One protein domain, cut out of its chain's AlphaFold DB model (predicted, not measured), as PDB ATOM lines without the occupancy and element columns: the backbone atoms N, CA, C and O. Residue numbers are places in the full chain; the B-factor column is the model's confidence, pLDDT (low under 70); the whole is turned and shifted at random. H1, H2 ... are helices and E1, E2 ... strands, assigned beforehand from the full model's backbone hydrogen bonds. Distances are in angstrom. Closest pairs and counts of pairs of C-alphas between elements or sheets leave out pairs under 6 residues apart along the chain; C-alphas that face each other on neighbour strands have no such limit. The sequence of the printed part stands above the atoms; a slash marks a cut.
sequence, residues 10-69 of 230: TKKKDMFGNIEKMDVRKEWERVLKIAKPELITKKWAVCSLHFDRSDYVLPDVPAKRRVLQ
ATOM      1  N   THR A  10     -12.299  17.997  13.481       91.31
ATOM      2  CA  THR A  10     -12.434  16.778  14.276       91.31
ATOM      3  C   THR A  10     -11.198  15.893  14.110       91.31
ATOM      4  O   THR A  10     -10.448  16.035  13.141       91.31
ATOM      5  N   LYS A  11     -10.979  14.986  15.064       92.12
ATOM      6  CA  LYS A  11      -9.955  13.941  14.989       92.12
ATOM      7  C   LYS A  11     -10.625  12.647  14.542       92.12
ATOM      8  O   LYS A  11     -11.551  12.187  15.206       92.12
ATOM      9  N   LYS A  12     -10.154  12.057  13.448       88.12
ATOM     10  CA  LYS A  12     -10.687  10.807  12.894       88.12
ATOM     11  C   LYS A  12      -9.574   9.772  12.823       88.12
ATOM     12  O   LYS A  12      -8.467  10.112  12.422       88.12
ATOM     13  N   LYS A  13      -9.856   8.535  13.231       91.06
ATOM     14  CA  LYS A  13      -8.937   7.416  13.003       91.06
ATOM     15  C   LYS A  13      -9.153   6.866  11.600       91.06
ATOM     16  O   LYS A  13     -10.296   6.616  11.215       91.06
ATOM     17  N   ASP A  14      -8.063   6.699  10.870       87.81
ATOM     18  CA  ASP A  14      -8.017   5.964   9.611       87.81
ATOM     19  C   ASP A  14      -7.888   4.445   9.864       87.81
ATOM     20  O   ASP A  14      -7.676   4.013  11.002       87.81
ATOM     21  N   MET A  15      -8.008   3.619   8.819       85.94
ATOM     22  CA  MET A  15      -7.896   2.154   8.895       85.94
ATOM     23  C   MET A  15      -6.556   1.694   9.486       85.94
ATOM     24  O   MET A  15      -6.513   0.704  10.211       85.94
ATOM     25  N   PHE A  16      -5.480   2.450   9.247       88.62
ATOM     26  CA  PHE A  16      -4.146   2.205   9.806       88.62
ATOM     27  C   PHE A  16      -3.962   2.762  11.236       88.62
ATOM     28  O   PHE A  16      -2.842   2.886  11.720       88.62
ATOM     29  N   GLY A  17      -5.040   3.166  11.919       88.31
ATOM     30  CA  GLY A  17      -5.024   3.689  13.294       88.31
ATOM     31  C   GLY A  17      -4.561   5.146  13.442       88.31
ATOM     32  O   GLY A  17      -4.839   5.766  14.474       88.31
ATOM     33  N   ASN A  18      -3.917   5.703  12.411       89.56
ATOM     34  CA  ASN A  18      -3.464   7.092  12.326       89.56
ATOM     35  C   ASN A  18      -4.602   8.094  12.579       89.56
ATOM     36  O   ASN A  18      -5.734   7.885  12.145       89.56
ATOM     37  N   ILE A  19      -4.301   9.201  13.270       91.00
ATOM     38  CA  ILE A  19      -5.290  10.231  13.626       91.00
ATOM     39  C   ILE A  19      -5.178  11.424  12.670       91.00
ATOM     40  O   ILE A  19      -4.306  12.278  12.826       91.00
ATOM     41  N   GLU A  20      -6.104  11.518  11.721       91.44
ATOM     42  CA  GLU A  20      -6.224  12.648  10.796       91.44
ATOM     43  C   GLU A  20      -7.028  13.810  11.418       91.44
ATOM     44  O   GLU A  20      -7.933  13.610  12.240       91.44
ATOM     45  N   LYS A  21      -6.727  15.046  10.998       92.00
ATOM     46  CA  LYS A  21      -7.433  16.278  11.386       92.00
ATOM     47  C   LYS A  21      -8.347  16.743  10.245       92.00
ATOM     48  O   LYS A  21      -7.911  17.449   9.339       92.00
ATOM     49  N   MET A  22      -9.630  16.409  10.329       91.12
ATOM     50  CA  MET A  22     -10.609  16.605   9.252       91.12
ATOM     51  C   MET A  22     -11.529  17.811   9.518       91.12
ATOM     52  O   MET A  22     -11.918  18.046  10.661       91.12
ATOM     53  N   ASP A  23     -11.902  18.582   8.486       94.00
ATOM     54  CA  ASP A  23     -12.900  19.667   8.609       94.00
ATOM     55  C   ASP A  23     -14.274  19.071   8.963       94.00
ATOM     56  O   ASP A  23     -14.811  18.236   8.227       94.00
ATOM     57  N   VAL A  24     -14.859  19.522  10.078       93.12
ATOM     58  CA  VAL A  24     -16.173  19.066  10.570       93.12
ATOM     59  C   VAL A  24     -17.250  19.245   9.504       93.12
ATOM     60  O   VAL A  24     -18.129  18.397   9.369       93.12
ATOM     61  N   ARG A  25     -17.180  20.308   8.696       92.38
ATOM     62  CA  ARG A  25     -18.154  20.549   7.634       92.38
ATOM     63  C   ARG A  25     -18.037  19.534   6.498       92.38
ATOM     64  O   ARG A  25     -19.071  19.032   6.066       92.38
ATOM     65  N   LYS A  26     -16.820  19.195   6.055       91.75
ATOM     66  CA  LYS A  26     -16.614  18.139   5.045       91.75
ATOM     67  C   LYS A  26     -17.155  16.801   5.549       91.75
ATOM     68  O   LYS A  26     -17.811  16.081   4.800       91.75
ATOM     69  N   GLU A  27     -16.939  16.498   6.829       92.69
ATOM     70  CA  GLU A  27     -17.468  15.277   7.431       92.69
ATOM     71  C   GLU A  27     -19.004  15.294   7.501       92.69
ATOM     72  O   GLU A  27     -19.610  14.294   7.137       92.69
ATOM     73  N   TRP A  28     -19.659  16.417   7.843       93.12
ATOM     74  CA  TRP A  28     -21.128  16.546   7.748       93.12
ATOM     75  C   TRP A  28     -21.639  16.361   6.308       93.12
ATOM     76  O   TRP A  28     -22.617  15.649   6.102       93.12
ATOM     77  N   GLU A  29     -20.990  16.979   5.315       92.44
ATOM     78  CA  GLU A  29     -21.352  16.868   3.890       92.44
ATOM     79  C   GLU A  29     -21.264  15.407   3.402       92.44
ATOM     80  O   GLU A  29     -22.198  14.915   2.762       92.44
ATOM     81  N   ARG A  30     -20.207  14.680   3.798       90.44
ATOM     82  CA  ARG A  30     -20.008  13.243   3.528       90.44
ATOM     83  C   ARG A  30     -21.038  12.359   4.239       90.44
ATOM     84  O   ARG A  30     -21.625  11.473   3.625       90.44
ATOM     85  N   VAL A  31     -21.242  12.585   5.535       91.31
ATOM     86  CA  VAL A  31     -22.117  11.798   6.424       91.31
ATOM     87  C   VAL A  31     -23.587  11.899   6.018       91.31
ATOM     88  O   VAL A  31     -24.293  10.894   5.994       91.31
ATOM     89  N   LEU A  32     -24.034  13.101   5.654       90.62
ATOM     90  CA  LEU A  32     -25.398  13.375   5.199       90.62
ATOM     91  C   LEU A  32     -25.586  13.124   3.691       90.62
ATOM     92  O   LEU A  32     -26.684  13.325   3.180       90.62
ATOM     93  N   LYS A  33     -24.531  12.681   2.986       89.50
ATOM     94  CA  LYS A  33     -24.514  12.362   1.545       89.50
ATOM     95  C   LYS A  33     -25.046  13.497   0.659       89.50
ATOM     96  O   LYS A  33     -25.812  13.269  -0.277       89.50
ATOM     97  N   ILE A  34     -24.650  14.738   0.950       88.81
ATOM     98  CA  ILE A  34     -25.171  15.910   0.235       88.81
ATOM     99  C   ILE A  34     -24.491  16.022  -1.135       88.81
ATOM    100  O   ILE A  34     -23.391  16.551  -1.250       88.81
ATOM    101  N   ALA A  35     -25.176  15.558  -2.183       83.19
ATOM    102  CA  ALA A  35     -24.650  15.499  -3.552       83.19
ATOM    103  C   ALA A  35     -24.294  16.867  -4.178       83.19
ATOM    104  O   ALA A  35     -23.524  16.919  -5.131       83.19
ATOM    105  N   LYS A  36     -24.848  17.975  -3.664       87.94
ATOM    106  CA  LYS A  36     -24.582  19.347  -4.138       87.94
ATOM    107  C   LYS A  36     -24.202  20.268  -2.963       87.94
ATOM    108  O   LYS A  36     -25.036  21.063  -2.521       87.94
ATOM    109  N   PRO A  37     -22.970  20.172  -2.420       84.25
ATOM    110  CA  PRO A  37     -22.560  20.895  -1.208       84.25
ATOM    111  C   PRO A  37     -22.502  22.425  -1.376       84.25
ATOM    112  O   PRO A  37     -22.496  23.170  -0.395       84.25
ATOM    113  N   GLU A  38     -22.501  22.909  -2.616       85.50
ATOM    114  CA  GLU A  38     -22.543  24.330  -2.976       85.50
ATOM    115  C   GLU A  38     -23.884  24.995  -2.626       85.50
ATOM    116  O   GLU A  38     -23.907  26.157  -2.228       85.50
ATOM    117  N   LEU A  39     -24.991  24.243  -2.664       86.12
ATOM    118  CA  LEU A  39     -26.335  24.746  -2.345       86.12
ATOM    119  C   LEU A  39     -26.566  24.951  -0.831       86.12
ATOM    120  O   LEU A  39     -27.582  25.527  -0.421       86.12
ATOM    121  N   ILE A  40     -25.631  24.502   0.018       86.69
ATOM    122  CA  ILE A  40     -25.735  24.545   1.484       86.69
ATOM    123  C   ILE A  40     -25.545  25.982   1.996       86.69
ATOM    124  O   ILE A  40     -24.471  26.414   2.432       86.69
ATOM    125  N   THR A  41     -26.653  26.714   1.966       85.56
ATOM    126  CA  THR A  41     -26.809  28.095   2.429       85.56
ATOM    127  C   THR A  41     -26.727  28.191   3.960       85.56
ATOM    128  O   THR A  41     -27.088  27.256   4.671       85.56
ATOM    129  N   LYS A  42     -26.351  29.360   4.504       83.94
ATOM    130  CA  LYS A  42     -26.274  29.640   5.962       83.94
ATOM    131  C   LYS A  42     -27.542  29.270   6.765       83.94
ATOM    132  O   LYS A  42     -27.445  29.041   7.967       83.94
ATOM    133  N   LYS A  43     -28.712  29.219   6.111       86.75
ATOM    134  CA  LYS A  43     -30.009  28.829   6.697       86.75
ATOM    135  C   LYS A  43     -30.147  27.318   6.961       86.75
ATOM    136  O   LYS A  43     -31.032  26.933   7.718       86.75
ATOM    137  N   TRP A  44     -29.308  26.466   6.362       91.19
ATOM    138  CA  TRP A  44     -29.409  25.010   6.509       91.19
ATOM    139  C   TRP A  44     -29.209  24.573   7.968       91.19
ATOM    140  O   TRP A  44     -28.349  25.076   8.701       91.19
ATOM    141  N   ALA A  45     -30.004  23.595   8.390       92.00
ATOM    142  CA  ALA A  45     -29.950  22.985   9.708       92.00
ATOM    143  C   ALA A  45     -30.172  21.474   9.593       92.00
ATOM    144  O   ALA A  45     -30.760  20.998   8.630       92.00
ATOM    145  N   VAL A  46     -29.684  20.747  10.593       92.12
ATOM    146  CA  VAL A  46     -29.858  19.302  10.751       92.12
ATOM    147  C   VAL A  46     -30.650  19.113  12.041       92.12
ATOM    148  O   VAL A  46     -30.390  19.821  13.020       92.12
ATOM    149  N   CYS A  47     -31.636  18.218  12.033       92.19
ATOM    150  CA  CYS A  47     -32.480  17.948  13.194       92.19
ATOM    151  C   CYS A  47     -31.660  17.372  14.360       92.19
ATOM    152  O   CYS A  47     -30.674  16.664  14.152       92.19
ATOM    153  N   SER A  48     -32.085  17.639  15.597       92.19
ATOM    154  CA  SER A  48     -31.441  17.109  16.813       92.19
ATOM    155  C   SER A  48     -31.364  15.580  16.831       92.19
ATOM    156  O   SER A  48     -30.392  15.032  17.332       92.19
ATOM    157  N   LEU A  49     -32.338  14.906  16.212       93.69
ATOM    158  CA  LEU A  49     -32.466  13.446  16.112       93.69
ATOM    159  C   LEU A  49     -31.304  12.737  15.371       93.69
ATOM    160  O   LEU A  49     -31.246  11.510  15.355       93.69
ATOM    161  N   HIS A  50     -30.384  13.482  14.751       94.81
ATOM    162  CA  HIS A  50     -29.176  12.918  14.138       94.81
ATOM    163  C   HIS A  50     -27.949  12.913  15.066       94.81
ATOM    164  O   HIS A  50     -26.928  12.325  14.709       94.81
ATOM    165  N   PHE A  51     -28.023  13.553  16.235       94.38
ATOM    166  CA  PHE A  51     -26.917  13.707  17.185       94.38
ATOM    167  C   PHE A  51     -27.199  12.942  18.478       94.38
ATOM    168  O   PHE A  51     -28.354  12.764  18.861       94.38
ATOM    169  N   ASP A  52     -26.145  12.510  19.163       94.12
ATOM    170  CA  ASP A  52     -26.268  11.954  20.508       94.12
ATOM    171  C   ASP A  52     -26.603  13.073  21.511       94.12
ATOM    172  O   ASP A  52     -26.237  14.235  21.319       94.12
ATOM    173  N   ARG A  53     -27.209  12.720  22.648       92.56
ATOM    174  CA  ARG A  53     -27.203  13.568  23.842       92.56
ATOM    175  C   ARG A  53     -25.764  13.946  24.222       92.56
ATOM    176  O   ARG A  53     -25.531  15.101  24.567       92.56
ATOM    177  N   SER A  54     -24.808  13.023  24.083       93.38
ATOM    178  CA  SER A  54     -23.384  13.267  24.369       93.38
ATOM    179  C   SER A  54     -22.703  14.293  23.443       93.38
ATOM    180  O   SER A  54     -21.703  14.887  23.841       93.38
ATOM    181  N   ASP A  55     -23.253  14.575  22.253       94.12
ATOM    182  CA  ASP A  55     -22.722  15.573  21.302       94.12
ATOM    183  C   ASP A  55     -23.090  17.027  21.666       94.12
ATOM    184  O   ASP A  55     -22.654  17.979  21.004       94.12
ATOM    185  N   TYR A  56     -23.902  17.233  22.707       94.06
ATOM    186  CA  TYR A  56     -24.270  18.558  23.203       94.06
ATOM    187  C   TYR A  56     -23.281  19.085  24.251       94.06
ATOM    188  O   TYR A  56     -22.582  18.343  24.938       94.06
ATOM    189  N   VAL A  57     -23.220  20.408  24.374       92.81
ATOM    190  CA  VAL A  57     -22.542  21.107  25.468       92.81
ATOM    191  C   VAL A  57     -23.449  21.059  26.698       92.81
ATOM    192  O   VAL A  57     -24.590  21.513  26.621       92.81
ATOM    193  N   LEU A  58     -22.930  20.530  27.814       89.94
ATOM    194  CA  LEU A  58     -23.623  20.382  29.105       89.94
ATOM    195  C   LEU A  58     -24.982  19.638  29.002       89.94
ATOM    196  O   LEU A  58     -26.031  20.225  29.271       89.94
ATOM    197  N   PRO A  59     -24.989  18.345  28.618       88.06
ATOM    198  CA  PRO A  59     -26.207  17.589  28.284       88.06
ATOM    199  C   PRO A  59     -27.198  17.343  29.435       88.06
ATOM    200  O   PRO A  59     -28.347  16.958  29.177       88.06
ATOM    201  N   ASP A  60     -26.768  17.543  30.679       90.12
ATOM    202  CA  ASP A  60     -27.550  17.322  31.903       90.12
ATOM    203  C   ASP A  60     -27.909  18.624  32.634       90.12
ATOM    204  O   ASP A  60     -28.732  18.615  33.546       90.12
ATOM    205  N   VAL A  61     -27.359  19.765  32.202       87.94
ATOM    206  CA  VAL A  61     -27.684  21.075  32.777       87.94
ATOM    207  C   VAL A  61     -28.940  21.637  32.092       87.94
ATOM    208  O   VAL A  61     -28.981  21.703  30.858       87.94
ATOM    209  N   PRO A  62     -29.971  22.083  32.839       85.06
ATOM    210  CA  PRO A  62     -31.185  22.667  32.266       85.06
ATOM    211  C   PRO A  62     -30.928  24.074  31.694       85.06
ATOM    212  O   PRO A  62     -31.231  25.097  32.304       85.06
ATOM    213  N   ALA A  63     -30.363  24.136  30.488       84.75
ATOM    214  CA  ALA A  63     -30.102  25.378  29.763       84.75
ATOM    215  C   ALA A  63     -31.273  25.786  28.848       84.75
ATOM    216  O   ALA A  63     -31.820  24.960  28.115       84.75
ATOM    217  N   LYS A  64     -31.573  27.096  28.781       87.56
ATOM    218  CA  LYS A  64     -32.611  27.699  27.905       87.56
ATOM    219  C   LYS A  64     -32.454  27.352  26.412       87.56
ATOM    220  O   LYS A  64     -33.409  27.455  25.647       87.56
ATOM    221  N   ARG A  65     -31.254  26.950  25.979       88.94
ATOM    222  CA  ARG A  65     -30.978  26.444  24.629       88.94
ATOM    223  C   ARG A  65     -29.843  25.424  24.672       88.94
ATOM    224  O   ARG A  65     -28.733  25.768  25.063       88.94
ATOM    225  N   ARG A  66     -30.095  24.199  24.200       90.56
ATOM    226  CA  ARG A  66     -29.036  23.199  23.969       90.56
ATOM    227  C   ARG A  66     -28.198  23.593  22.748       90.56
ATOM    228  O   ARG A  66     -28.744  24.020  21.728       90.56
ATOM    229  N   VAL A  67     -26.879  23.443  22.847       92.56
ATOM    230  CA  VAL A  67     -25.906  23.802  21.801       92.56
ATOM    231  C   VAL A  67     -25.033  22.584  21.507       92.56
ATOM    232  O   VAL A  67     -24.585  21.925  22.437       92.56
ATOM    233  N   LEU A  68     -24.811  22.264  20.230       94.19
ATOM    234  CA  LEU A  68     -23.910  21.177  19.828       94.19
ATOM    235  C   LEU A  68     -22.446  21.569  20.061       94.19
ATOM    236  O   LEU A  68     -22.070  22.732  19.895       94.19
ATOM    237  N   GLN A  69     -21.608  20.593  20.399       93.75
ATOM    238  CA  GLN A  69     -20.161  20.778  20.467       93.75
ATOM    239  C   GLN A  69     -19.595  21.150  19.085       93.75
ATOM    240  O   GLN A  69     -20.103  20.725  18.049       93.75
TER     241      GLN A  69
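AT A GLANCE: This is residues 10 to 69 of the 230 residues of the protein "uncharacterized protein LOC112463112" of Temnothorax curvispinosus (UniProt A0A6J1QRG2). The model shows little regular structure: a hairpin of E1 and E2 leads straight into one short helix, H1, and the unnamed residues 32 to 69 wind onward as a long loop. Near its end, residues 56 to 57 pair antiparallel with 67 to 68, and residues 60 to 65 stick out. The printed part has 60 residues, 17 of them in named elements, in the order E1, E2, H1, of mixed class. It is loose, radius of gyration of the C-alphas 14.3 A, and flat, spanning 39 by 32 by 16 A.

HOW THE PARTS SIT: Start at E1, residues 10 to 13, antiparallel to E2, residues 19 to 23, at 141 degrees; N 10 and O 22 are within hydrogen-bond range at 2.8 A. In H1, residues 24 to 31, every O i to N i+4 pair is within range. The closest C-alphas of E1 and H1, Thr 10 and Val 24, are 5.7 A apart.

IN THESE COORDINATES: Find C-alpha 10 at (-12.434, 16.778, 14.276), where E1 begins, 10.1 A long. E2 measures 13.1 A. H1, 10.3 A, ends at C-alpha 31, (-22.117, 11.798, 6.424).

THE WHOLE: The C-alphas farthest apart, Phe 16 and Lys 64, are 42.3 A apart. The printed part has no cut, both links are tight, and no printed residue is under 70 in pLDDT.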